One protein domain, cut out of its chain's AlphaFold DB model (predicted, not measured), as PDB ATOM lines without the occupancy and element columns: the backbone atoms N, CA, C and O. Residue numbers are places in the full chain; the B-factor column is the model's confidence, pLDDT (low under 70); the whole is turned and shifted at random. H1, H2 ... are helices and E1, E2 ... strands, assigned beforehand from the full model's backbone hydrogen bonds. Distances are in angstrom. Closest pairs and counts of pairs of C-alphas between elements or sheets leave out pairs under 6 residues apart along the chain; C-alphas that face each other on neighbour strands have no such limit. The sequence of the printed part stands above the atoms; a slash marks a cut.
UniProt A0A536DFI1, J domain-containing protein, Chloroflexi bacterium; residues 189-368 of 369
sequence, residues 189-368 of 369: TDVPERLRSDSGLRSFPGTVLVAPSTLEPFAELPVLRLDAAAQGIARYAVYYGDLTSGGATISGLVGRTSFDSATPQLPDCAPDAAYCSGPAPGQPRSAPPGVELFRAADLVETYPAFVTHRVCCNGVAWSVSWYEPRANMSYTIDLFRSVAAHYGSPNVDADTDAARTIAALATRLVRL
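This is residues 189 to 368 of the 369 residues of the protein "J domain-containing protein" of Chloroflexi bacterium (UniProt A0A536DFI1). One broad, twisted slab of eight antiparallel strands has its strands side by side along the longest axis, with H3 over one face and the helices H2 and H4 over the other. Beyond the strands, the short pairing of residues 209 to 210 with 366 to 367 ties the long link before E1 to the last printed residues. Look for 180 printed residues with four named helices and eight named strands, in the order H1 H2 E1 E2 E3 H3 E4 E5 E6 E7 E8 H4, while the sheet's order is E1 E2 E3 E8 E7 E6 E5 E4. The class is mixed, helices and strands, with 83 residues in named elements, under half of those printed. The whole is compact, with a radius of gyration of the C-alphas of 16.0 A, and spans 49 by 32 by 31 A, only just elongated.

Start at H1, residues 193 to 196, which only grazes the sheet with residues 194 to 195. H2, residues 199 to 202, is 7.6 A over the sheet and only just over E1, residues 223 to 230, with 3 of its C-alphas; the closest C-alphas are those of Gly 200 and Ala 228, 5.1 A. E1, E2 (233 to 242) and E3 (246 to 254) form a meander, each strand the antiparallel neighbour of the one before; in its hairpins find N 227 and O 237 at 2.9 A, and N 238 and O 250 at 2.8 A. Next comes H3, residues 257 to 262. E4 (275 to 278), E5 (291 to 295), E6 (305 to 311), E7 (316 to 324) and E8 (329 to 337) form a second meander; along its hairpins find N 276 and O 293 at 2.9 A, N 294 and O 307 at 2.8 A, N 308 and O 319 at 2.8 A, and N 320 and O 333 at 2.9 A. E8 is also antiparallel to E3, with N 249 and O 334 at 2.8 A. H3 lies over E8 at a height of 7.6 A and runs along the strands, at 27 degrees to E8 on the local plane; the closest C-alphas are those of Phe 259 and Ser 330, 5.3 A. H4, residues 352 to 359, is 8.5 A over the sheet on the same face as H2, the face opposite H3; its closest C-alphas to E7 are those of Ala 359 and Val 320, 6.0 A. In H3 and H4 every O i to N i+4 pair is within hydrogen-bond range; H1 and H2 are too short for one.

Find C-alpha 193 at (0.437, -39.623, 2.285), where H1 begins. E3 is 27.3 A long, E7 26.8 A, E8 26.7 A and E2 24.8 A from first to last C-alpha. H4, 10.3 A long, ends at C-alpha 359, (-9.613, -35.672, -21.050).

The C-alphas of Thr 189 and Ser 286, 50.5 A apart, are the two farthest apart. The printed part has no cut. The links H2 to E1, H3 to E4, E4 to E5 and E8 to H4 are long. The mean pLDDT of the printed part is 84.9; look for values under 70 at residues 229 to 232, 267, 296 to 302, 312 to 314 and 345 to 346.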
ATOM      1  N   THR A 189      -7.451 -35.641   1.264       85.31
ATOM      2  CA  THR A 189      -7.388 -36.865   2.081       85.31
ATOM      3  C   THR A 189      -7.306 -38.147   1.241       85.31
ATOM      4  O   THR A 189      -6.625 -39.084   1.646       85.31
ATOM      5  N   ASP A 190      -7.927 -38.172   0.056       88.88
ATOM      6  CA  ASP A 190      -7.889 -39.311  -0.875       88.88
ATOM      7  C   ASP A 190      -6.531 -39.446  -1.599       88.88
ATOM      8  O   ASP A 190      -6.275 -40.430  -2.291       88.88
ATOM      9  N   VAL A 191      -5.629 -38.470  -1.454       92.06
ATOM     10  CA  VAL A 191      -4.275 -38.521  -2.015       92.06
ATOM     11  C   VAL A 191      -3.332 -39.291  -1.070       92.06
ATOM     12  O   VAL A 191      -3.313 -39.005   0.136       92.06
ATOM     13  N   PRO A 192      -2.490 -40.214  -1.587       90.62
ATOM     14  CA  PRO A 192      -1.471 -40.915  -0.807       90.62
ATOM     15  C   PRO A 192      -0.588 -39.994   0.050       90.62
ATOM     16  O   PRO A 192      -0.072 -38.981  -0.426       90.62
ATOM     17  N   GLU A 193      -0.332 -40.401   1.297       90.00
ATOM     18  CA  GLU A 193       0.437 -39.623   2.285       90.00
ATOM     19  C   GLU A 193       1.812 -39.185   1.761       90.00
ATOM     20  O   GLU A 193       2.223 -38.045   1.958       90.00
ATOM     21  N   ARG A 194       2.497 -40.059   1.010       90.19
ATOM     22  CA  ARG A 194       3.804 -39.767   0.397       90.19
ATOM     23  C   ARG A 194       3.764 -38.585  -0.579       90.19
ATOM     24  O   ARG A 194       4.766 -37.903  -0.701       90.19
ATOM     25  N   LEU A 195       2.642 -38.339  -1.261       92.19
ATOM     26  CA  LEU A 195       2.485 -37.172  -2.142       92.19
ATOM     27  C   LEU A 195       2.138 -35.914  -1.338       92.19
ATOM     28  O   LEU A 195       2.668 -34.844  -1.614       92.19
ATOM     29  N   ARG A 196       1.280 -36.043  -0.316       91.62
ATOM     30  CA  ARG A 196       0.884 -34.921   0.554       91.62
ATOM     31  C   ARG A 196       2.002 -34.403   1.453       91.62
ATOM     32  O   ARG A 196       1.977 -33.234   1.813       91.62
ATOM     33  N   SER A 197       2.945 -35.258   1.838       90.50
ATOM     34  CA  SER A 197       4.061 -34.916   2.731       90.50
ATOM     35  C   SER A 197       5.368 -34.583   1.999       90.50
ATOM     36  O   SER A 197       6.315 -34.132   2.644       90.50
ATOM     37  N   ASP A 198       5.431 -34.753   0.671       92.88
ATOM     38  CA  ASP A 198       6.642 -34.507  -0.119       92.88
ATOM     39  C   ASP A 198       7.064 -33.029  -0.067       92.88
ATOM     40  O   ASP A 198       6.316 -32.123  -0.442       92.88
ATOM     41  N   SER A 199       8.287 -32.770   0.400       89.25
ATOM     42  CA  SER A 199       8.802 -31.409   0.568       89.25
ATOM     43  C   SER A 199       9.100 -30.708  -0.758       89.25
ATOM     44  O   SER A 199       9.057 -29.478  -0.804       89.25
ATOM     45  N   GLY A 200       9.360 -31.452  -1.836       89.31
ATOM     46  CA  GLY A 200       9.546 -30.914  -3.181       89.31
ATOM     47  C   GLY A 200       8.229 -30.429  -3.782       89.31
ATOM     48  O   GLY A 200       8.150 -29.292  -4.241       89.31
ATOM     49  N   LEU A 201       7.170 -31.242  -3.711       91.38
ATOM     50  CA  LEU A 201       5.828 -30.828  -4.138       91.38
ATOM     51  C   LEU A 201       5.307 -29.652  -3.298       91.38
ATOM     52  O   LEU A 201       4.788 -28.693  -3.858       91.38
ATOM     53  N   ARG A 202       5.502 -29.672  -1.973       89.50
ATOM     54  CA  ARG A 202       5.053 -28.587  -1.077       89.50
ATOM     55  C   ARG A 202       5.874 -27.294  -1.151       89.50
ATOM     56  O   ARG A 202       5.434 -26.280  -0.622       89.50
ATOM     57  N   SER A 203       7.057 -27.314  -1.767       87.94
ATOM     58  CA  SER A 203       7.862 -26.108  -2.042       87.94
ATOM     59  C   SER A 203       7.802 -25.668  -3.510       87.94
ATOM     60  O   SER A 203       8.475 -24.714  -3.905       87.94
ATOM     61  N   PHE A 204       6.976 -26.330  -4.325       91.19
ATOM     62  CA  PHE A 204       6.763 -25.962  -5.717       91.19
ATOM     63  C   PHE A 204       6.055 -24.591  -5.823       91.19
ATOM     64  O   PHE A 204       5.016 -24.398  -5.196       91.19
ATOM     65  N   PRO A 205       6.558 -23.626  -6.622       88.38
ATOM     66  CA  PRO A 205       6.051 -22.247  -6.637       88.38
ATOM     67  C   PRO A 205       4.753 -22.040  -7.449       88.38
ATOM     68  O   PRO A 205       4.390 -20.903  -7.739       88.38
ATOM     69  N   GLY A 206       4.072 -23.114  -7.852       89.44
ATOM     70  CA  GLY A 206       2.803 -23.087  -8.588       89.44
ATOM     71  C   GLY A 206       1.804 -24.092  -8.009       89.44
ATOM     72  O   GLY A 206       2.083 -24.758  -7.018       89.44
ATOM     73  N   THR A 207       0.628 -24.242  -8.617       92.31
ATOM     74  CA  THR A 207      -0.370 -25.196  -8.105       92.31
ATOM     75  C   THR A 207      -0.048 -26.631  -8.530       92.31
ATOM     76  O   THR A 207      -0.019 -26.939  -9.723       92.31
ATOM     77  N   VAL A 208       0.146 -27.528  -7.562       94.19
ATOM     78  CA  VAL A 208       0.380 -28.961  -7.810       94.19
ATOM     79  C   VAL A 208      -0.948 -29.711  -7.941       94.19
ATOM     80  O   VAL A 208      -1.783 -29.661  -7.040       94.19
ATOM     81  N   LEU A 209      -1.115 -30.440  -9.047       95.00
ATOM     82  CA  LEU A 209      -2.184 -31.415  -9.285       95.00
ATOM     83  C   LEU A 209      -1.637 -32.849  -9.234       95.00
ATOM     84  O   LEU A 209      -0.605 -33.144  -9.845       95.00
ATOM     85  N   VAL A 210      -2.355 -33.746  -8.557       95.56
ATOM     86  CA  VAL A 210      -2.031 -35.180  -8.425       95.56
ATOM     87  C   VAL A 210      -3.284 -36.048  -8.544       95.56
ATOM     88  O   VAL A 210      -4.401 -35.558  -8.378       95.56
ATOM     89  N   ALA A 211      -3.115 -37.343  -8.817       94.75
ATOM     90  CA  ALA A 211      -4.228 -38.283  -8.772       94.75
ATOM     91  C   ALA A 211      -4.579 -38.637  -7.311       94.75
ATOM     92  O   ALA A 211      -3.669 -38.878  -6.508       94.75
ATOM     93  N   PRO A 212      -5.872 -38.712  -6.951       92.94
ATOM     94  CA  PRO A 212      -6.304 -39.412  -5.748       92.94
ATOM     95  C   PRO A 212      -6.151 -40.929  -5.947       92.94
ATOM     96  O   PRO A 212      -6.167 -41.421  -7.076       92.94
ATOM     97  N   SER A 213      -6.078 -41.692  -4.856       88.38
ATOM     98  CA  SER A 213      -5.939 -43.160  -4.878       88.38
ATOM     99  C   SER A 213      -7.151 -43.914  -5.455       88.38
ATOM    100  O   SER A 213      -7.114 -45.132  -5.573       88.38
ATOM    101  N   THR A 214      -8.218 -43.199  -5.821       88.19
ATOM    102  CA  THR A 214      -9.498 -43.707  -6.350       88.19
ATOM    103  C   THR A 214      -9.742 -43.330  -7.821       88.19
ATOM    104  O   THR A 214     -10.848 -43.504  -8.346       88.19
ATOM    105  N   LEU A 215      -8.739 -42.763  -8.504       91.25
ATOM    106  CA  LEU A 215      -8.812 -42.406  -9.922       91.25
ATOM    107  C   LEU A 215      -8.100 -43.455 -10.776       91.25
ATOM    108  O   LEU A 215      -6.874 -43.484 -10.821       91.25
ATOM    109  N   GLU A 216      -8.855 -44.260 -11.520       87.75
ATOM    110  CA  GLU A 216      -8.283 -45.092 -12.584       87.75
ATOM    111  C   GLU A 216      -7.612 -44.234 -13.672       87.75
ATOM    112  O   GLU A 216      -8.157 -43.185 -14.026       87.75
ATOM    113  N   PRO A 217      -6.451 -44.645 -14.223       89.50
ATOM    114  CA  PRO A 217      -5.729 -45.894 -13.954       89.50
ATOM    115  C   PRO A 217      -4.715 -45.787 -12.794       89.50
ATOM    116  O   PRO A 217      -3.921 -46.694 -12.582       89.50
ATOM    117  N   PHE A 218      -4.667 -44.663 -12.073       91.06
ATOM    118  CA  PHE A 218      -3.650 -44.378 -11.052       91.06
ATOM    119  C   PHE A 218      -3.842 -45.154  -9.744       91.06
ATOM    120  O   PHE A 218      -2.870 -45.317  -9.010       91.06
ATOM    121  N   ALA A 219      -5.055 -45.635  -9.455       87.12
ATOM    122  CA  ALA A 219      -5.359 -46.439  -8.269       87.12
ATOM    123  C   ALA A 219      -4.480 -47.705  -8.183       87.12
ATOM    124  O   ALA A 219      -3.887 -47.984  -7.142       87.12
ATOM    125  N   GLU A 220      -4.320 -48.403  -9.309       84.44
ATOM    126  CA  GLU A 220      -3.522 -49.631  -9.442       84.44
ATOM    127  C   GLU A 220      -2.019 -49.373  -9.716       84.44
ATOM    128  O   GLU A 220      -1.231 -50.313  -9.844       84.44
ATOM    129  N   LEU A 221      -1.581 -48.108  -9.823       87.19
ATOM    130  CA  LEU A 221      -0.210 -47.753 -10.215       87.19
ATOM    131  C   LEU A 221       0.593 -47.146  -9.045       87.19
ATOM    132  O   LEU A 221       0.358 -45.997  -8.659       87.19
ATOM    133  N   PRO A 222       1.617 -47.841  -8.507       89.50
ATOM    134  CA  PRO A 222       2.401 -47.327  -7.386       89.50
ATOM    135  C   PRO A 222       3.211 -46.087  -7.783       89.50
ATOM    136  O   PRO A 222       3.803 -46.034  -8.862       89.50
ATOM    137  N   VAL A 223       3.306 -45.104  -6.880       90.69
ATOM    138  CA  VAL A 223       4.151 -43.909  -7.067       90.69
ATOM    139  C   VAL A 223       5.624 -44.328  -7.116       90.69
ATOM    140  O   VAL A 223       6.245 -44.607  -6.086       90.69
ATOM    141  N   LEU A 224       6.197 -44.350  -8.316       87.31
ATOM    142  CA  LEU A 224       7.579 -44.743  -8.567       87.31
ATOM    143  C   LEU A 224       8.546 -43.622  -8.164       87.31
ATOM    144  O   LEU A 224       9.425 -43.817  -7.321       87.31
ATOM    145  N   ARG A 225       8.370 -42.429  -8.745       86.62
ATOM    146  CA  ARG A 225       9.303 -41.298  -8.623       86.62
ATOM    147  C   ARG A 225       8.569 -39.960  -8.542       86.62
ATOM    148  O   ARG A 225       7.461 -39.812  -9.052       86.62
ATOM    149  N   LEU A 226       9.241 -38.996  -7.923       88.12
ATOM    150  CA  LEU A 226       8.840 -37.605  -7.759       88.12
ATOM    151  C   LEU A 226       9.979 -36.711  -8.263       88.12
ATOM    152  O   LEU A 226      11.113 -36.873  -7.819       88.12
ATOM    153  N   ASP A 227       9.670 -35.795  -9.180       86.38
ATOM    154  CA  ASP A 227      10.532 -34.676  -9.573       86.38
ATOM    155  C   ASP A 227       9.850 -33.368  -9.156       86.38
ATOM    156  O   ASP A 227       8.699 -33.132  -9.522       86.38
ATOM    157  N   ALA A 228      10.579 -32.473  -8.493       78.38
ATOM    158  CA  ALA A 228      10.174 -31.088  -8.271       78.38
ATOM    159  C   ALA A 228      11.384 -30.160  -8.456       78.38
ATOM    160  O   ALA A 228      12.479 -30.485  -8.006       78.38
ATOM    161  N   ALA A 229      11.180 -29.032  -9.144       64.94
ATOM    162  CA  ALA A 229      12.176 -27.989  -9.420       64.94
ATOM    163  C   ALA A 229      13.498 -28.495 -10.051       64.94
ATOM    164  O   ALA A 229      14.542 -28.588  -9.410       64.94
ATOM    165  N   ALA A 230      13.484 -28.752 -11.363       54.44
ATOM    166  CA  ALA A 230      14.697 -29.097 -12.107       54.44
ATOM    167  C   ALA A 230      15.442 -27.831 -12.574       54.44
ATOM    168  O   ALA A 230      14.920 -27.113 -13.419       54.44
ATOM    169  N   GLN A 231      16.648 -27.582 -12.043       53.75
ATOM    170  CA  GLN A 231      17.654 -26.590 -12.491       53.75
ATOM    171  C   GLN A 231      17.117 -25.422 -13.353       53.75
ATOM    172  O   GLN A 231      17.205 -25.436 -14.579       53.75
ATOM    173  N   GLY A 232      16.565 -24.392 -12.703       62.16
ATOM    174  CA  GLY A 232      16.081 -23.168 -13.362       62.16
ATOM    175  C   GLY A 232      14.694 -23.265 -14.013       62.16
ATOM    176  O   GLY A 232      14.159 -22.247 -14.442       62.16
ATOM    177  N   ILE A 233      14.083 -24.453 -14.053       71.25
ATOM    178  CA  ILE A 233      12.755 -24.699 -14.625       71.25
ATOM    179  C   ILE A 233      11.792 -25.118 -13.507       71.25
ATOM    180  O   ILE A 233      11.908 -26.201 -12.922       71.25
ATOM    181  N   ALA A 234      10.800 -24.268 -13.234       87.38
ATOM    182  CA  ALA A 234       9.742 -24.516 -12.255       87.38
ATOM    183  C   ALA A 234       8.721 -25.548 -12.775       87.38
ATOM    184  O   ALA A 234       7.582 -25.215 -13.104       87.38
ATOM    185  N   ARG A 235       9.148 -26.819 -12.841       91.44
ATOM    186  CA  ARG A 235       8.313 -27.998 -13.131       91.44
ATOM    187  C   ARG A 235       8.172 -28.934 -11.928       91.44
ATOM    188  O   ARG A 235       9.095 -29.022 -11.115       91.44
ATOM    189  N   TYR A 236       7.089 -29.702 -11.893       94.19
ATOM    190  CA  TYR A 236       6.982 -30.939 -11.115       94.19
ATOM    191  C   TYR A 236       6.519 -32.096 -12.015       94.19
ATOM    192  O   TYR A 236       5.894 -31.872 -13.055       94.19
ATOM    193  N   ALA A 237       6.829 -33.334 -11.629       94.50
ATOM    194  CA  ALA A 237       6.286 -34.540 -12.247       94.50
ATOM    195  C   ALA A 237       6.192 -35.693 -11.235       94.50
ATOM    196  O   ALA A 237       7.149 -35.988 -10.519       94.50
ATOM    197  N   VAL A 238       5.044 -36.367 -11.211       95.81
ATOM    198  CA  VAL A 238       4.784 -37.577 -10.422       95.81
ATOM    199  C   VAL A 238       4.640 -38.750 -11.386       95.81
ATOM    200  O   VAL A 238       3.825 -38.702 -12.308       95.81
ATOM    201  N   TYR A 239       5.439 -39.793 -11.174       94.31
ATOM    202  CA  TYR A 239       5.519 -40.969 -12.038       94.31
ATOM    203  C   TYR A 239       4.867 -42.172 -11.347       94.31
ATOM    204  O   TYR A 239       5.238 -42.505 -10.219       94.31
ATOM    205  N   TYR A 240       3.926 -42.825 -12.027       94.12
ATOM    206  CA  TYR A 240       3.104 -43.919 -11.504       94.12
ATOM    207  C   TYR A 240       3.325 -45.186 -12.343       94.12
ATOM    208  O   TYR A 240       3.212 -45.145 -13.569       94.12
ATOM    209  N   GLY A 241       3.620 -46.314 -11.695       89.50
ATOM    210  CA  GLY A 241       3.968 -47.567 -12.369       89.50
ATOM    211  C   GLY A 241       5.324 -47.541 -13.086       89.50
ATOM    212  O   GLY A 241       6.091 -46.582 -12.990       89.50
ATOM    213  N   ASP A 242       5.627 -48.619 -13.809       85.06
ATOM    214  CA  ASP A 242       6.859 -48.764 -14.587       85.06
ATOM    215  C   ASP A 242       6.646 -48.310 -16.039       85.06
ATOM    216  O   ASP A 242       6.032 -48.995 -16.850       85.06
ATOM    217  N   LEU A 243       7.241 -47.177 -16.407       80.75
ATOM    218  CA  LEU A 243       7.134 -46.593 -17.750       80.75
ATOM    219  C   LEU A 243       7.722 -47.480 -18.876       80.75
ATOM    220  O   LEU A 243       7.543 -47.165 -20.059       80.75
ATOM    221  N   THR A 244       8.440 -48.566 -18.554       79.06
ATOM    222  CA  THR A 244       8.999 -49.509 -19.539       79.06
ATOM    223  C   THR A 244       8.047 -50.651 -19.909       79.06
ATOM    224  O   THR A 244       8.105 -51.118 -21.049       79.06
ATOM    225  N   SER A 245       7.109 -51.022 -19.030       78.69
ATOM    226  CA  SER A 245       6.039 -52.002 -19.289       78.69
ATOM    227  C   SER A 245       4.654 -51.347 -19.412       78.69
ATOM    228  O   SER A 245       3.937 -51.596 -20.385       78.69
ATOM    229  N   GLY A 246       4.315 -50.434 -18.502       84.88
ATOM    230  CA  GLY A 246       3.112 -49.608 -18.510       84.88
ATOM    231  C   GLY A 246       2.982 -48.749 -17.256       84.88
ATOM    232  O   GLY A 246       3.178 -49.209 -16.134       84.88
ATOM    233  N   GLY A 247       2.628 -47.483 -17.456       91.06
ATOM    234  CA  GLY A 247       2.505 -46.519 -16.372       91.06
ATOM    235  C   GLY A 247       1.936 -45.189 -16.844       91.06
ATOM    236  O   GLY A 247       1.565 -45.028 -18.012       91.06
ATOM    237  N   ALA A 248       1.895 -44.232 -15.926       95.19
ATOM    238  CA  ALA A 248       1.357 -42.899 -16.134       95.19
ATOM    239  C   ALA A 248       2.281 -41.825 -15.543       95.19
ATOM    240  O   ALA A 248       3.125 -42.088 -14.683       95.19
ATOM    241  N   THR A 249       2.140 -40.587 -16.000       96.00
ATOM    242  CA  THR A 249       2.828 -39.415 -15.447       96.00
ATOM    243  C   THR A 249       1.849 -38.257 -15.355       96.00
ATOM    244  O   THR A 249       1.133 -37.988 -16.315       96.00
ATOM    245  N   ILE A 250       1.838 -37.560 -14.220       96.62
ATOM    246  CA  ILE A 250       1.155 -36.269 -14.061       96.62
ATOM    247  C   ILE A 250       2.234 -35.220 -13.842       96.62
ATOM    248  O   ILE A 250       3.074 -35.377 -12.956       96.62
ATOM    249  N   SER A 251       2.227 -34.160 -14.640       95.38
ATOM    250  CA  SER A 251       3.237 -33.105 -14.577       95.38
ATOM    251  C   SER A 251       2.632 -31.720 -14.757       95.38
ATOM    252  O   SER A 251       1.562 -31.562 -15.348       95.38
ATOM    253  N   GLY A 252       3.341 -30.715 -14.249       94.31
ATOM    254  CA  GLY A 252       3.001 -29.316 -14.454       94.31
ATOM    255  C   GLY A 252       4.237 -28.428 -14.539       94.31
ATOM    256  O   GLY A 252       5.258 -28.701 -13.904       94.31
ATOM    257  N   LEU A 253       4.137 -27.359 -15.328       93.31
ATOM    258  CA  LEU A 253       5.161 -26.333 -15.527       93.31
ATOM    259  C   LEU A 253       4.539 -24.946 -15.333       93.31
ATOM    260  O   LEU A 253       3.490 -24.664 -15.910       93.31
ATOM    261  N   VAL A 254       5.220 -24.065 -14.595       91.56
ATOM    262  CA  VAL A 254       4.840 -22.645 -14.508       91.56
ATOM    263  C   VAL A 254       5.026 -21.968 -15.872       91.56
ATOM    264  O   VAL A 254       6.098 -22.032 -16.474       91.56
ATOM    265  N   GLY A 255       3.992 -21.275 -16.338       90.94
ATOM    266  CA  GLY A 255       3.923 -20.658 -17.658       90.94
ATOM    267  C   GLY A 255       3.219 -21.524 -18.704       90.94
ATOM    268  O   GLY A 255       2.898 -22.692 -18.495       90.94
ATOM    269  N   ARG A 256       2.977 -20.927 -19.874       90.00
ATOM    270  CA  ARG A 256       2.268 -21.545 -21.011       90.00
ATOM    271  C   ARG A 256       3.160 -22.408 -21.924       90.00
ATOM    272  O   ARG A 256       2.674 -23.185 -22.740       90.00
ATOM    273  N   THR A 257       4.481 -22.296 -21.782       85.94
ATOM    274  CA  THR A 257       5.463 -22.840 -22.736       85.94
ATOM    275  C   THR A 257       5.383 -24.354 -22.929       85.94
ATOM    276  O   THR A 257       5.572 -24.810 -24.054       85.94
ATOM    277  N   SER A 258       5.070 -25.145 -21.893       85.12
ATOM    278  CA  SER A 258       4.884 -26.599 -22.060       85.12
ATOM    279  C   SER A 258       3.638 -26.926 -22.879       85.12
ATOM    280  O   SER A 258       3.710 -27.788 -23.748       85.12
ATOM    281  N   PHE A 259       2.518 -26.233 -22.652       89.12
ATOM    282  CA  PHE A 259       1.284 -26.434 -23.416       89.12
ATOM    283  C   PHE A 259       1.477 -26.094 -24.902       89.12
ATOM    284  O   PHE A 259       1.159 -26.904 -25.776       89.12
ATOM    285  N   ASP A 260       2.082 -24.939 -25.196       86.38
ATOM    286  CA  ASP A 260       2.371 -24.533 -26.577       86.38
ATOM    287  C   ASP A 260       3.389 -25.482 -27.251       86.38
ATOM    288  O   ASP A 260       3.251 -25.782 -28.435       86.38
ATOM    289  N   SER A 261       4.365 -26.023 -26.504       82.31
ATOM    290  CA  SER A 261       5.360 -26.981 -27.034       82.31
ATOM    291  C   SER A 261       4.818 -28.403 -27.203       82.31
ATOM    292  O   SER A 261       5.291 -29.141 -28.064       82.31
ATOM    293  N   ALA A 262       3.841 -28.806 -26.386       76.62
ATOM    294  CA  ALA A 262       3.161 -30.094 -26.497       76.62
ATOM    295  C   ALA A 262       2.108 -30.105 -27.622       76.62
ATOM    296  O   ALA A 262       1.721 -31.183 -28.070       76.62
ATOM    297  N   THR A 263       1.660 -28.929 -28.087       77.44
ATOM    298  CA  THR A 263       0.656 -28.780 -29.155       77.44
ATOM    299  C   THR A 263       1.208 -29.302 -30.493       77.44
ATOM    300  O   THR A 263       2.110 -28.669 -31.058       77.44
ATOM    301  N   PRO A 264       0.684 -30.412 -31.055       73.50
ATOM    302  CA  PRO A 264       1.229 -30.998 -32.276       73.50
ATOM    303  C   PRO A 264       1.061 -30.078 -33.486       73.50
ATOM    304  O   PRO A 264      -0.055 -29.766 -33.904       73.50
ATOM    305  N   GLN A 265       2.180 -29.689 -34.094       73.19
ATOM    306  CA  GLN A 265       2.210 -28.903 -35.329       73.19
ATOM    307  C   GLN A 265       1.998 -29.817 -36.547       73.19
ATOM    308  O   GLN A 265       2.922 -30.084 -37.314       73.19
ATOM    309  N   LEU A 266       0.780 -30.345 -36.688       79.12
ATOM    310  CA  LEU A 266       0.368 -31.177 -37.821       79.12
ATOM    311  C   LEU A 266       0.065 -30.269 -39.037       79.12
ATOM    312  O   LEU A 266      -0.922 -29.533 -38.992       79.12
ATOM    313  N   PRO A 267       0.884 -30.270 -40.114       69.88
ATOM    314  CA  PRO A 267       0.876 -29.180 -41.104       69.88
ATOM    315  C   PRO A 267      -0.379 -29.066 -41.971       69.88
ATOM    316  O   PRO A 267      -0.606 -28.017 -42.568       69.88
ATOM    317  N   ASP A 268      -1.138 -30.152 -42.085       78.81
ATOM    318  CA  ASP A 268      -2.271 -30.293 -43.002       78.81
ATOM    319  C   ASP A 268      -3.627 -30.265 -42.250       78.81
ATOM    320  O   ASP A 268      -4.678 -30.532 -42.827       78.81
ATOM    321  N   CYS A 269      -3.607 -29.923 -40.953       82.81
ATOM    322  CA  CYS A 269      -4.783 -29.825 -40.087       82.81
ATOM    323  C   CYS A 269      -5.334 -28.396 -40.010       82.81
ATOM    324  O   CYS A 269      -4.580 -27.443 -39.810       82.81
ATOM    325  N   ALA A 270      -6.659 -28.242 -40.068       83.81
ATOM    326  CA  ALA A 270      -7.283 -26.935 -39.870       83.81
ATOM    327  C   ALA A 270      -7.101 -26.424 -38.414       83.81
ATOM    328  O   ALA A 270      -7.078 -27.232 -37.470       83.81
ATOM    329  N   PRO A 271      -6.978 -25.097 -38.191       78.31
ATOM    330  CA  PRO A 271      -6.738 -24.522 -36.859       78.31
ATOM    331  C   PRO A 271      -7.840 -24.808 -35.827       78.31
ATOM    332  O   PRO A 271      -7.574 -24.802 -34.627       78.31
ATOM    333  N   ASP A 272      -9.052 -25.070 -36.301       80.06
ATOM    334  CA  ASP A 272     -10.302 -25.239 -35.559       80.06
ATOM    335  C   ASP A 272     -10.845 -26.681 -35.577       80.06
ATOM    336  O   ASP A 272     -11.732 -27.007 -34.790       80.06
ATOM    337  N   ALA A 273     -10.294 -27.571 -36.412       84.94
ATOM    338  CA  ALA A 273     -10.758 -28.957 -36.522       84.94
ATOM    339  C   ALA A 273     -10.717 -29.694 -35.171       84.94
ATOM    340  O   ALA A 273      -9.653 -29.828 -34.562       84.94
ATOM    341  N   ALA A 274     -11.872 -30.210 -34.735       84.56
ATOM    342  CA  ALA A 274     -12.034 -30.933 -33.471       84.56
ATOM    343  C   ALA A 274     -11.227 -32.245 -33.404       84.56
ATOM    344  O   ALA A 274     -10.822 -32.668 -32.324       84.56
ATOM    345  N   TYR A 275     -10.961 -32.858 -34.557       88.12
ATOM    346  CA  TYR A 275     -10.090 -34.017 -34.727       88.12
ATOM    347  C   TYR A 275      -9.191 -33.813 -35.950       88.12
ATOM    348  O   TYR A 275      -9.640 -33.282 -36.968       88.12
ATOM    349  N   CYS A 276      -7.945 -34.274 -35.869       89.44
ATOM    350  CA  CYS A 276      -7.068 -34.442 -37.021       89.44
ATOM    351  C   CYS A 276      -6.008 -35.524 -36.756       89.44
ATOM    352  O   CYS A 276      -5.670 -35.795 -35.604       89.44
ATOM    353  N   SER A 277      -5.433 -36.103 -37.810       89.69
ATOM    354  CA  SER A 277      -4.343 -37.076 -37.717       89.69
ATOM    355  C   SER A 277      -3.234 -36.795 -38.727       89.69
ATOM    356  O   SER A 277      -3.446 -36.146 -39.751       89.69
ATOM    357  N   GLY A 278      -2.027 -37.274 -38.431       87.94
ATOM    358  CA  GLY A 278      -0.867 -37.099 -39.298       87.94
ATOM    359  C   GLY A 278       0.299 -38.026 -38.947       87.94
ATOM    360  O   GLY A 278       0.216 -38.813 -37.999       87.94
ATOM    361  N   PRO A 279       1.390 -37.977 -39.729       84.25
ATOM    362  CA  PRO A 279       2.568 -38.814 -39.516       84.25
ATOM    363  C   PRO A 279       3.292 -38.445 -38.211       84.25
ATOM    364  O   PRO A 279       3.176 -37.324 -37.708       84.25
ATOM    365  N   ALA A 280       4.060 -39.381 -37.654       79.81
ATOM    366  CA  ALA A 280       4.769 -39.154 -36.395       79.81
ATOM    367  C   ALA A 280       5.928 -38.141 -36.543       79.81
ATOM    368  O   ALA A 280       6.494 -38.003 -37.632       79.81
ATOM    369  N   PRO A 281       6.341 -37.443 -35.463       77.06
ATOM    370  CA  PRO A 281       7.429 -36.466 -35.519       77.06
ATOM    371  C   PRO A 281       8.710 -37.036 -36.148       77.06
ATOM    372  O   PRO A 281       9.253 -38.038 -35.690       77.06
ATOM    373  N   GLY A 282       9.192 -36.385 -37.211       78.06
ATOM    374  CA  GLY A 282      10.366 -36.817 -37.983       78.06
ATOM    375  C   GLY A 282      10.076 -37.748 -39.170       78.06
ATOM    376  O   GLY A 282      10.997 -38.039 -39.932       78.06
ATOM    377  N   GLN A 283       8.830 -38.184 -39.378       79.88
ATOM    378  CA  GLN A 283       8.411 -38.904 -40.587       79.88
ATOM    379  C   GLN A 283       8.048 -37.934 -41.737       79.88
ATOM    380  O   GLN A 283       7.683 -36.783 -41.486       79.88
ATOM    381  N   PRO A 284       8.137 -38.362 -43.014       81.81
ATOM    382  CA  PRO A 284       7.685 -37.560 -44.153       81.81
ATOM    383  C   PRO A 284       6.153 -37.434 -44.194       81.81
ATOM    384  O   PRO A 284       5.448 -38.326 -43.731       81.81
ATOM    385  N   ARG A 285       5.626 -36.382 -44.845       79.69
ATOM    386  CA  ARG A 285       4.167 -36.164 -45.008       79.69
ATOM    387  C   ARG A 285       3.418 -37.316 -45.696       79.69
ATOM    388  O   ARG A 285       2.215 -37.432 -45.536       79.69
ATOM    389  N   SER A 286       4.121 -38.154 -46.459       79.88
ATOM    390  CA  SER A 286       3.571 -39.331 -47.142       79.88
ATOM    391  C   SER A 286       3.606 -40.623 -46.311       79.88
ATOM    392  O   SER A 286       3.255 -41.682 -46.831       79.88
ATOM    393  N   ALA A 287       4.065 -40.576 -45.056       81.50
ATOM    394  CA  ALA A 287       3.973 -41.719 -44.153       81.50
ATOM    395  C   ALA A 287       2.523 -41.922 -43.663       81.50
ATOM    396  O   ALA A 287       1.763 -40.953 -43.594       81.50
ATOM    397  N   PRO A 288       2.129 -43.156 -43.294       79.31
ATOM    398  CA  PRO A 288       0.859 -43.399 -42.613       79.31
ATOM    399  C   PRO A 288       0.733 -42.571 -41.323       79.31
ATOM    400  O   PRO A 288       1.757 -42.243 -40.712       79.31
ATOM    401  N   PRO A 289      -0.494 -42.268 -40.865       81.81
ATOM    402  CA  PRO A 289      -0.699 -41.599 -39.589       81.81
ATOM    403  C   PRO A 289      -0.054 -42.353 -38.416       81.81
ATOM    404  O   PRO A 289      -0.159 -43.573 -38.308       81.81
ATOM    405  N   GLY A 290       0.601 -41.601 -37.532       83.81
ATOM    406  CA  GLY A 290       1.195 -42.087 -36.280       83.81
ATOM    407  C   GLY A 290       0.895 -41.189 -35.074       83.81
ATOM    408  O   GLY A 290       1.284 -41.520 -33.954       83.81
ATOM    409  N   VAL A 291       0.214 -40.058 -35.290       87.38
ATOM    410  CA  VAL A 291      -0.301 -39.166 -34.244       87.38
ATOM    411  C   VAL A 291      -1.716 -38.716 -34.598       87.38
ATOM    412  O   VAL A 291      -1.988 -38.344 -35.740       87.38
ATOM    413  N   GLU A 292      -2.583 -38.683 -33.594       87.81
ATOM    414  CA  GLU A 292      -3.889 -38.024 -33.636       87.81
ATOM    415  C   GLU A 292      -3.915 -36.855 -32.655       87.81
ATOM    416  O   GLU A 292      -3.222 -36.863 -31.634       87.81
ATOM    417  N   LEU A 293      -4.738 -35.861 -32.968       89.56
ATOM    418  CA  LEU A 293      -4.977 -34.661 -32.184       89.56
ATOM    419  C   LEU A 293      -6.488 -34.440 -32.075       89.56
ATOM    420  O   LEU A 293      -7.155 -34.168 -33.071       89.56
ATOM    421  N   PHE A 294      -7.004 -34.503 -30.854       88.62
ATOM    422  CA  PHE A 294      -8.385 -34.183 -30.509       88.62
ATOM    423  C   PHE A 294      -8.382 -32.852 -29.746       88.62
ATOM    424  O   PHE A 294      -7.741 -32.738 -28.697       88.62
ATOM    425  N   ARG A 295      -9.066 -31.822 -30.254       84.94
ATOM    426  CA  ARG A 295      -9.208 -30.543 -29.539       84.94
ATOM    427  C   ARG A 295     -10.285 -30.697 -28.471       84.94
ATOM    428  O   ARG A 295     -11.383 -31.162 -28.752       84.94
ATOM    429  N   ALA A 296      -9.955 -30.320 -27.242       66.75
ATOM    430  CA  ALA A 296     -10.686 -30.712 -26.039       66.75
ATOM    431  C   ALA A 296     -11.276 -29.502 -25.287       66.75
ATOM    432  O   ALA A 296     -11.346 -29.509 -24.061       66.75
ATOM    433  N   ALA A 297     -11.683 -28.459 -26.024       57.91
ATOM    434  CA  ALA A 297     -12.137 -27.173 -25.481       57.91
ATOM    435  C   ALA A 297     -13.306 -27.293 -24.481       57.91
ATOM    436  O   ALA A 297     -13.337 -26.567 -23.489       57.91
ATOM    437  N   ASP A 298     -14.215 -28.246 -24.702       55.88
ATOM    438  CA  ASP A 298     -15.374 -28.497 -23.835       55.88
ATOM    439  C   ASP A 298     -15.115 -29.565 -22.751       55.88
ATOM    440  O   ASP A 298     -16.004 -29.869 -21.958       55.88
ATOM    441  N   LEU A 299     -13.921 -30.173 -22.716       58.81
ATOM    442  CA  LEU A 299     -13.650 -31.391 -21.933       58.81
ATOM    443  C   LEU A 299     -12.835 -31.158 -20.648       58.81
ATOM    444  O   LEU A 299     -12.807 -32.039 -19.790       58.81
ATOM    445  N   VAL A 300     -12.179 -30.000 -20.499       59.41
ATOM    446  CA  VAL A 300     -11.392 -29.642 -19.301       59.41
ATOM    447  C   VAL A 300     -11.755 -28.230 -18.825       59.41
ATOM    448  O   VAL A 300     -11.089 -27.255 -19.159       59.41
ATOM    449  N   GLU A 301     -12.848 -28.130 -18.060       57.00
ATOM    450  CA  GLU A 301     -13.292 -26.949 -17.285       57.00
ATOM    451  C   GLU A 301     -13.004 -25.566 -17.915       57.00
ATOM    452  O   GLU A 301     -12.368 -24.703 -17.313       57.00
ATOM    453  N   THR A 302     -13.517 -25.317 -19.127       61.81
ATOM    454  CA  THR A 302     -13.396 -24.039 -19.875       61.81
ATOM    455  C   THR A 302     -11.972 -23.604 -20.264       61.81
ATOM    456  O   THR A 302     -11.789 -22.494 -20.769       61.81
ATOM    457  N   TYR A 303     -10.959 -24.455 -20.082       75.56
ATOM    458  CA  TYR A 303      -9.579 -24.168 -20.478       75.56
ATOM    459  C   TYR A 303      -9.219 -24.779 -21.842       75.56
ATOM    460  O   TYR A 303      -9.704 -25.856 -22.192       75.56
ATOM    461  N   PRO A 304      -8.336 -24.131 -22.630       75.31
ATOM    462  CA  PRO A 304      -7.848 -24.708 -23.874       75.31
ATOM    463  C   PRO A 304      -7.048 -25.975 -23.564       75.31
ATOM    464  O   PRO A 304      -5.978 -25.926 -22.953       75.31
ATOM    465  N   ALA A 305      -7.585 -27.106 -24.007       87.81
ATOM    466  CA  ALA A 305      -7.005 -28.425 -23.843       87.81
ATOM    467  C   ALA A 305      -6.947 -29.161 -25.186       87.81
ATOM    468  O   ALA A 305      -7.719 -28.885 -26.112       87.81
ATOM    469  N   PHE A 306      -6.056 -30.140 -25.279       89.62
ATOM    470  CA  PHE A 306      -6.047 -31.116 -26.362       89.62
ATOM    471  C   PHE A 306      -5.595 -32.482 -25.853       89.62
ATOM    472  O   PHE A 306      -4.827 -32.588 -24.893       89.62
ATOM    473  N   VAL A 307      -6.062 -33.526 -26.527       91.75
ATOM    474  CA  VAL A 307      -5.626 -34.906 -26.327       91.75
ATOM    475  C   VAL A 307      -4.854 -35.350 -27.561       91.75
ATOM    476  O   VAL A 307      -5.256 -35.057 -28.687       91.75
ATOM    477  N   THR A 308      -3.752 -36.065 -27.366       91.19
ATOM    478  CA  THR A 308      -3.006 -36.720 -28.439       91.19
ATOM    479  C   THR A 308      -2.961 -38.219 -28.216       91.19
ATOM    480  O   THR A 308      -2.661 -38.664 -27.105       91.19
ATOM    481  N   HIS A 309      -3.166 -38.975 -29.287       91.00
ATOM    482  CA  HIS A 309      -2.826 -40.390 -29.361       91.00
ATOM    483  C   HIS A 309      -1.547 -40.520 -30.192       91.00
ATOM    484  O   HIS A 309      -1.404 -39.845 -31.213       91.00
ATOM    485  N   ARG A 310      -0.577 -41.318 -29.739       88.25
ATOM    486  CA  ARG A 310       0.724 -41.489 -30.401       88.25
ATOM    487  C   ARG A 310       1.030 -42.975 -30.561       88.25
ATOM    488  O   ARG A 310       1.271 -43.675 -29.576       88.25
ATOM    489  N   VAL A 311       1.059 -43.429 -31.810       82.00
ATOM    490  CA  VAL A 311       1.377 -44.802 -32.221       82.00
ATOM    491  C   VAL A 311       2.772 -44.791 -32.844       82.00
ATOM    492  O   VAL A 311       2.950 -44.644 -34.054       82.00
ATOM    493  N   CYS A 312       3.802 -44.881 -32.000       69.44
ATOM    494  CA  CYS A 312       5.193 -44.819 -32.446       69.44
ATOM    495  C   CYS A 312       6.168 -45.449 -31.440       69.44
ATOM    496  O   CYS A 312       5.921 -45.475 -30.238       69.44
ATOM    497  N   CYS A 313       7.335 -45.876 -31.931       54.62
ATOM    498  CA  CYS A 313       8.544 -46.092 -31.123       54.62
ATOM    499  C   CYS A 313       8.361 -46.978 -29.868       54.62
ATOM    500  O   CYS A 313       8.655 -46.571 -28.745       54.62
ATOM    501  N   ASN A 314       7.988 -48.244 -30.091       58.50
ATOM    502  CA  ASN A 314       7.848 -49.306 -29.078       58.50
ATOM    503  C   ASN A 314       6.596 -49.230 -28.185       58.50
ATOM    504  O   ASN A 314       6.615 -49.783 -27.082       58.50
ATOM    505  N   GLY A 315       5.511 -48.596 -28.637       73.25
ATOM    506  CA  GLY A 315       4.210 -48.729 -27.985       73.25
ATOM    507  C   GLY A 315       3.157 -47.729 -28.448       73.25
ATOM    508  O   GLY A 315       3.289 -47.082 -29.486       73.25
ATOM    509  N   VAL A 316       2.121 -47.627 -27.619       84.69
ATOM    510  CA  VAL A 316       1.061 -46.619 -27.671       84.69
ATOM    511  C   VAL A 316       1.277 -45.636 -26.521       84.69
ATOM    512  O   VAL A 316       1.715 -46.040 -25.436       84.69
ATOM    513  N   ALA A 317       0.956 -44.362 -26.732       89.94
ATOM    514  CA  ALA A 317       0.818 -43.383 -25.661       89.94
ATOM    515  C   ALA A 317      -0.406 -42.487 -25.886       89.94
ATOM    516  O   ALA A 317      -0.637 -42.014 -27.000       89.94
ATOM    517  N   TRP A 318      -1.138 -42.211 -24.811       92.94
ATOM    518  CA  TRP A 318      -2.174 -41.177 -24.759       92.94
ATOM    519  C   TRP A 318      -1.657 -40.015 -23.914       92.94
ATOM    520  O   TRP A 318      -0.951 -40.235 -22.933       92.94
ATOM    521  N   SER A 319      -1.979 -38.780 -24.286       93.50
ATOM    522  CA  SER A 319      -1.550 -37.589 -23.547       93.50
ATOM    523  C   SER A 319      -2.632 -36.521 -23.594       93.50
ATOM    524  O   SER A 319      -3.088 -36.197 -24.686       93.50
ATOM    525  N   VAL A 320      -3.036 -35.960 -22.454       93.56
ATOM    526  CA  VAL A 320      -3.867 -34.745 -22.400       93.56
ATOM    527  C   VAL A 320      -3.050 -33.603 -21.823       93.56
ATOM    528  O   VAL A 320      -2.421 -33.750 -20.776       93.56
ATOM    529  N   SER A 321      -3.063 -32.461 -22.509       93.88
ATOM    530  CA  SER A 321      -2.395 -31.235 -22.073       93.88
ATOM    531  C   SER A 321      -3.358 -30.053 -22.087       93.88
ATOM    532  O   SER A 321      -4.159 -29.909 -23.012       93.88
ATOM    533  N   TRP A 322      -3.261 -29.194 -21.074       93.38
ATOM    534  CA  TRP A 322      -4.053 -27.968 -20.951       93.38
ATOM    535  C   TRP A 322      -3.247 -26.854 -20.280       93.38
ATOM    536  O   TRP A 322      -2.234 -27.105 -19.622       93.38
ATOM    537  N   TYR A 323      -3.695 -25.612 -20.456       91.81
ATOM    538  CA  TYR A 323      -3.132 -24.448 -19.776       91.81
ATOM    539  C   TYR A 323      -4.202 -23.770 -18.921       91.81
ATOM    540  O   TYR A 323      -5.223 -23.330 -19.448       91.81
ATOM    541  N   GLU A 324      -3.953 -23.657 -17.616       91.06
ATOM    542  CA  GLU A 324      -4.789 -22.916 -16.671       91.06
ATOM    543  C   GLU A 324      -4.222 -21.493 -16.478       91.06
ATOM    544  O   GLU A 324      -3.219 -21.319 -15.775       91.06
ATOM    545  N   PRO A 325      -4.858 -20.437 -17.033       88.94
ATOM    546  CA  PRO A 325      -4.323 -19.079 -16.947       88.94
ATOM    547  C   PRO A 325      -4.354 -18.508 -15.525       88.94
ATOM    548  O   PRO A 325      -3.514 -17.681 -15.188       88.94
ATOM    549  N   ARG A 326      -5.301 -18.952 -14.683       87.62
ATOM    550  CA  ARG A 326      -5.461 -18.478 -13.295       87.62
ATOM    551  C   ARG A 326      -4.315 -18.910 -12.380       87.62
ATOM    552  O   ARG A 326      -3.905 -18.138 -11.525       87.62
ATOM    553  N   ALA A 327      -3.802 -20.122 -12.581       88.19
ATOM    554  CA  ALA A 327      -2.634 -20.651 -11.881       88.19
ATOM    555  C   ALA A 327      -1.315 -20.313 -12.602       88.19
ATOM    556  O   ALA A 327      -0.247 -20.548 -12.047       88.19
ATOM    557  N   ASN A 328      -1.383 -19.791 -13.838       91.31
ATOM    558  CA  ASN A 328      -0.254 -19.673 -14.764       91.31
ATOM    559  C   ASN A 328       0.508 -21.008 -14.894       91.31
ATOM    560  O   ASN A 328       1.725 -21.066 -14.722       91.31
ATOM    561  N   MET A 329      -0.222 -22.096 -15.157       92.62
ATOM    562  CA  MET A 329       0.317 -23.459 -15.197       92.62
ATOM    563  C   MET A 329      -0.081 -24.175 -16.487       92.62
ATOM    564  O   MET A 329      -1.264 -24.261 -16.820       92.62
ATOM    565  N   SER A 330       0.902 -24.739 -17.184       94.12
ATOM    566  CA  SER A 330       0.676 -25.825 -18.145       94.12
ATOM    567  C   SER A 330       0.665 -27.151 -17.394       94.12
ATOM    568  O   SER A 330       1.559 -27.384 -16.579       94.12
ATOM    569  N   TYR A 331      -0.274 -28.037 -17.711       95.06
ATOM    570  CA  TYR A 331      -0.342 -29.391 -17.162       95.06
ATOM    571  C   TYR A 331      -0.381 -30.432 -18.275       95.06
ATOM    572  O   TYR A 331      -0.947 -30.181 -19.343       95.06
ATOM    573  N   THR A 332       0.174 -31.610 -17.990       95.19
ATOM    574  CA  THR A 332       0.116 -32.778 -18.874       95.19
ATOM    575  C   THR A 332      -0.069 -34.058 -18.061       95.19
ATOM    576  O   THR A 332       0.671 -34.305 -17.101       95.19
ATOM    577  N   ILE A 333      -1.026 -34.887 -18.483       95.69
ATOM    578  CA  ILE A 333      -1.127 -36.301 -18.107       95.69
ATOM    579  C   ILE A 333      -0.668 -37.127 -19.311       95.69
ATOM    580  O   ILE A 333      -1.291 -37.034 -20.365       95.69
ATOM    581  N   ASP A 334       0.360 -37.960 -19.154       94.69
ATOM    582  CA  ASP A 334       0.750 -38.974 -20.145       94.69
ATOM    583  C   ASP A 334       0.446 -40.385 -19.612       94.69
ATOM    584  O   ASP A 334       0.793 -40.713 -18.476       94.69
ATOM    585  N   LEU A 335      -0.141 -41.242 -20.449       94.00
ATOM    586  CA  LEU A 335      -0.288 -42.686 -20.238       94.00
ATOM    587  C   LEU A 335       0.566 -43.442 -21.262       94.00
ATOM    588  O   LEU A 335       0.608 -43.071 -22.438       94.00
ATOM    589  N   PHE A 336       1.194 -44.545 -20.847       89.81
ATOM    590  CA  PHE A 336       2.152 -45.285 -21.671       89.81
ATOM    591  C   PHE A 336       1.849 -46.788 -21.755       89.81
ATOM    592  O   PHE A 336       1.484 -47.427 -20.766       89.81
ATOM    593  N   ARG A 337       2.117 -47.375 -22.929       85.94
ATOM    594  CA  ARG A 337       2.209 -48.828 -23.172       85.94
ATOM    595  C   ARG A 337       0.936 -49.579 -22.775       85.94
ATOM    596  O   ARG A 337      -0.110 -49.266 -23.331       85.94
ATOM    597  N   SER A 338       1.000 -50.564 -21.872       85.06
ATOM    598  CA  SER A 338      -0.176 -51.350 -21.480       85.06
ATOM    599  C   SER A 338      -1.284 -50.480 -20.876       85.06
ATOM    600  O   SER A 338      -2.449 -50.704 -21.188       85.06
ATOM    601  N   VAL A 339      -0.943 -49.438 -20.107       89.25
ATOM    602  CA  VAL A 339      -1.917 -48.483 -19.546       89.25
ATOM    603  C   VAL A 339      -2.586 -47.670 -20.659       89.25
ATOM    604  O   VAL A 339      -3.801 -47.526 -20.664       89.25
ATOM    605  N   ALA A 340      -1.826 -47.206 -21.655       89.56
ATOM    606  CA  ALA A 340      -2.387 -46.504 -22.814       89.56
ATOM    607  C   ALA A 340      -3.276 -47.418 -23.685       89.56
ATOM    608  O   ALA A 340      -4.332 -46.998 -24.153       89.56
ATOM    609  N   ALA A 341      -2.875 -48.681 -23.861       85.25
ATOM    610  CA  ALA A 341      -3.580 -49.676 -24.670       85.25
ATOM    611  C   ALA A 341      -4.903 -50.183 -24.055       85.25
ATOM    612  O   ALA A 341      -5.628 -50.918 -24.719       85.25
ATOM    613  N   HIS A 342      -5.241 -49.794 -22.817       85.31
ATOM    614  CA  HIS A 342      -6.589 -50.002 -22.267       85.31
ATOM    615  C   HIS A 342      -7.625 -49.025 -22.843       85.31
ATOM    616  O   HIS A 342      -8.816 -49.323 -22.799       85.31
ATOM    617  N   TYR A 343      -7.184 -47.874 -23.363       83.56
ATOM    618  CA  TYR A 343      -8.078 -46.815 -23.834       83.56
ATOM    619  C   TYR A 343      -8.297 -46.837 -25.343       83.56
ATOM    620  O   TYR A 343      -9.402 -46.533 -25.764       83.56
ATOM    621  N   GLY A 344      -7.293 -47.203 -26.149       75.25
ATOM    622  CA  GLY A 344      -7.394 -47.140 -27.610       75.25
ATOM    623  C   GLY A 344      -6.597 -48.211 -28.353       75.25
ATOM    624  O   GLY A 344      -5.705 -48.863 -27.801       75.25
ATOM    625  N   SER A 345      -6.939 -48.372 -29.632       68.12
ATOM    626  CA  SER A 345      -6.282 -49.264 -30.596       68.12
ATOM    627  C   SER A 345      -4.775 -48.977 -30.726       68.12
ATOM    628  O   SER A 345      -4.369 -47.823 -30.656       68.12
ATOM    629  N   PRO A 346      -3.911 -49.973 -31.013       68.88
ATOM    630  CA  PRO A 346      -2.526 -49.727 -31.427       68.88
ATOM    631  C   PRO A 346      -2.391 -49.237 -32.884       68.88
ATOM    632  O   PRO A 346      -1.287 -49.252 -33.425       68.88
ATOM    633  N   ASN A 347      -3.492 -48.823 -33.515       72.81
ATOM    634  CA  ASN A 347      -3.543 -48.132 -34.800       72.81
ATOM    635  C   ASN A 347      -4.077 -46.706 -34.594       72.81
ATOM    636  O   ASN A 347      -4.778 -46.442 -33.620       72.81
ATOM    637  N   VAL A 348      -3.805 -45.814 -35.548       73.94
ATOM    638  CA  VAL A 348      -4.490 -44.518 -35.643       73.94
ATOM    639  C   VAL A 348      -5.858 -44.723 -36.298       73.94
ATOM    640  O   VAL A 348      -5.957 -44.846 -37.518       73.94
ATOM    641  N   ASP A 349      -6.890 -44.766 -35.460       76.38
ATOM    642  CA  ASP A 349      -8.313 -44.867 -35.790       76.38
ATOM    643  C   ASP A 349      -9.050 -43.899 -34.839       76.38
ATOM    644  O   ASP A 349      -8.807 -43.956 -33.637       76.38
ATOM    645  N   ALA A 350      -9.936 -43.033 -35.357       78.94
ATOM    646  CA  ALA A 350     -10.430 -41.811 -34.692       78.94
ATOM    647  C   ALA A 350     -11.266 -42.021 -33.401       78.94
ATOM    648  O   ALA A 350     -12.479 -41.782 -33.371       78.94
ATOM    649  N   ASP A 351     -10.619 -42.438 -32.314       82.38
ATOM    650  CA  ASP A 351     -11.262 -42.859 -31.068       82.38
ATOM    651  C   ASP A 351     -11.627 -41.671 -30.160       82.38
ATOM    652  O   ASP A 351     -10.942 -41.309 -29.197       82.38
ATOM    653  N   THR A 352     -12.743 -41.021 -30.499       82.31
ATOM    654  CA  THR A 352     -13.232 -39.859 -29.742       82.31
ATOM    655  C   THR A 352     -13.765 -40.215 -28.349       82.31
ATOM    656  O   THR A 352     -13.834 -39.324 -27.502       82.31
ATOM    657  N   ASP A 353     -14.142 -41.472 -28.088       83.12
ATOM    658  CA  ASP A 353     -14.597 -41.934 -26.769       83.12
ATOM    659  C   ASP A 353     -13.404 -42.163 -25.833       83.12
ATOM    660  O   ASP A 353     -13.423 -41.690 -24.689       83.12
ATOM    661  N   ALA A 354     -12.322 -42.766 -26.335       86.56
ATOM    662  CA  ALA A 354     -11.037 -42.809 -25.643       86.56
ATOM    663  C   ALA A 354     -10.532 -41.395 -25.338       86.56
ATOM    664  O   ALA A 354     -10.265 -41.075 -24.180       86.56
ATOM    665  N   ALA A 355     -10.490 -40.510 -26.341       87.31
ATOM    666  CA  ALA A 355     -10.032 -39.133 -26.161       87.31
ATOM    667  C   ALA A 355     -10.856 -38.369 -25.106       87.31
ATOM    668  O   ALA A 355     -10.283 -37.702 -24.240       87.31
ATOM    669  N   ARG A 356     -12.191 -38.509 -25.114       84.81
ATOM    670  CA  ARG A 356     -13.075 -37.928 -24.083       84.81
ATOM    671  C   ARG A 356     -12.813 -38.512 -22.693       84.81
ATOM    672  O   ARG A 356     -12.764 -37.758 -21.722       84.81
ATOM    673  N   THR A 357     -12.576 -39.818 -22.593       87.00
ATOM    674  CA  THR A 357     -12.261 -40.494 -21.322       87.00
ATOM    675  C   THR A 357     -10.910 -40.044 -20.754       87.00
ATOM    676  O   THR A 357     -10.809 -39.775 -19.559       87.00
ATOM    677  N   ILE A 358      -9.891 -39.891 -21.606       90.62
ATOM    678  CA  ILE A 358      -8.564 -39.377 -21.229       90.62
ATOM    679  C   ILE A 358      -8.646 -37.913 -20.773       90.62
ATOM    680  O   ILE A 358      -8.053 -37.562 -19.753       90.62
ATOM    681  N   ALA A 359      -9.412 -37.062 -21.466       89.19
ATOM    682  CA  ALA A 359      -9.613 -35.672 -21.050       89.19
ATOM    683  C   ALA A 359     -10.290 -35.563 -19.670       89.19
ATOM    684  O   ALA A 359      -9.858 -34.772 -18.831       89.19
ATOM    685  N   ALA A 360     -11.279 -36.419 -19.393       86.88
ATOM    686  CA  ALA A 360     -11.980 -36.474 -18.109       86.88
ATOM    687  C   ALA A 360     -11.100 -36.907 -16.912       86.88
ATOM    688  O   ALA A 360     -11.531 -36.788 -15.764       86.88
ATOM    689  N   LEU A 361      -9.862 -37.372 -17.131       90.50
ATOM    690  CA  LEU A 361      -8.901 -37.586 -16.040       90.50
ATOM    691  C   LEU A 361      -8.439 -36.257 -15.421       90.50
ATOM    692  O   LEU A 361      -8.237 -36.185 -14.210       90.50
ATOM    693  N   ALA A 362      -8.313 -35.195 -16.228       90.44
ATOM    694  CA  ALA A 362      -7.843 -33.884 -15.776       90.44
ATOM    695  C   ALA A 362      -8.801 -33.235 -14.761       90.44
ATOM    696  O   ALA A 362      -8.351 -32.662 -13.770       90.44
ATOM    697  N   THR A 363     -10.114 -33.392 -14.956       86.88
ATOM    698  CA  THR A 363     -11.162 -32.850 -14.067       86.88
ATOM    699  C   THR A 363     -11.313 -33.624 -12.751       86.88
ATOM    700  O   THR A 363     -12.043 -33.198 -11.858       86.88
ATOM    701  N   ARG A 364     -10.616 -34.762 -12.606       89.56
ATOM    702  CA  ARG A 364     -10.614 -35.609 -11.401       89.56
ATOM    703  C   ARG A 364      -9.295 -35.558 -10.617       89.56
ATOM    704  O   ARG A 364      -9.154 -36.284  -9.632       89.56
ATOM    705  N   LEU A 365      -8.344 -34.717 -11.030       92.69
ATOM    706  CA  LEU A 365      -7.121 -34.462 -10.267       92.69
ATOM    707  C   LEU A 365      -7.397 -33.591  -9.035       92.69
ATOM    708  O   LEU A 365      -8.237 -32.694  -9.053       92.69
ATOM    709  N   VAL A 366      -6.636 -33.824  -7.969       93.88
ATOM    710  CA  VAL A 366      -6.731 -33.088  -6.706       93.88
ATOM    711  C   VAL A 366      -5.595 -32.070  -6.608       93.88
ATOM    712  O   VAL A 366      -4.437 -32.391  -6.881       93.88
ATOM    713  N   ARG A 367      -5.920 -30.838  -6.189       92.50
ATOM    714  CA  ARG A 367      -4.935 -29.797  -5.853       92.50
ATOM    715  C   ARG A 367      -4.333 -30.077  -4.473       92.50
ATOM    716  O   ARG A 367      -5.079 -30.289  -3.518       92.50
ATOM    717  N   LEU A 368      -3.004 -30.068  -4.365       90.19
ATOM    718  CA  LEU A 368      -2.321 -30.127  -3.066       90.19
ATOM    719  C   LEU A 368      -2.243 -28.731  -2.406       90.19
ATOM    720  O   LEU A 368      -2.085 -27.748  -3.135       90.19
TER     721      LEU A 368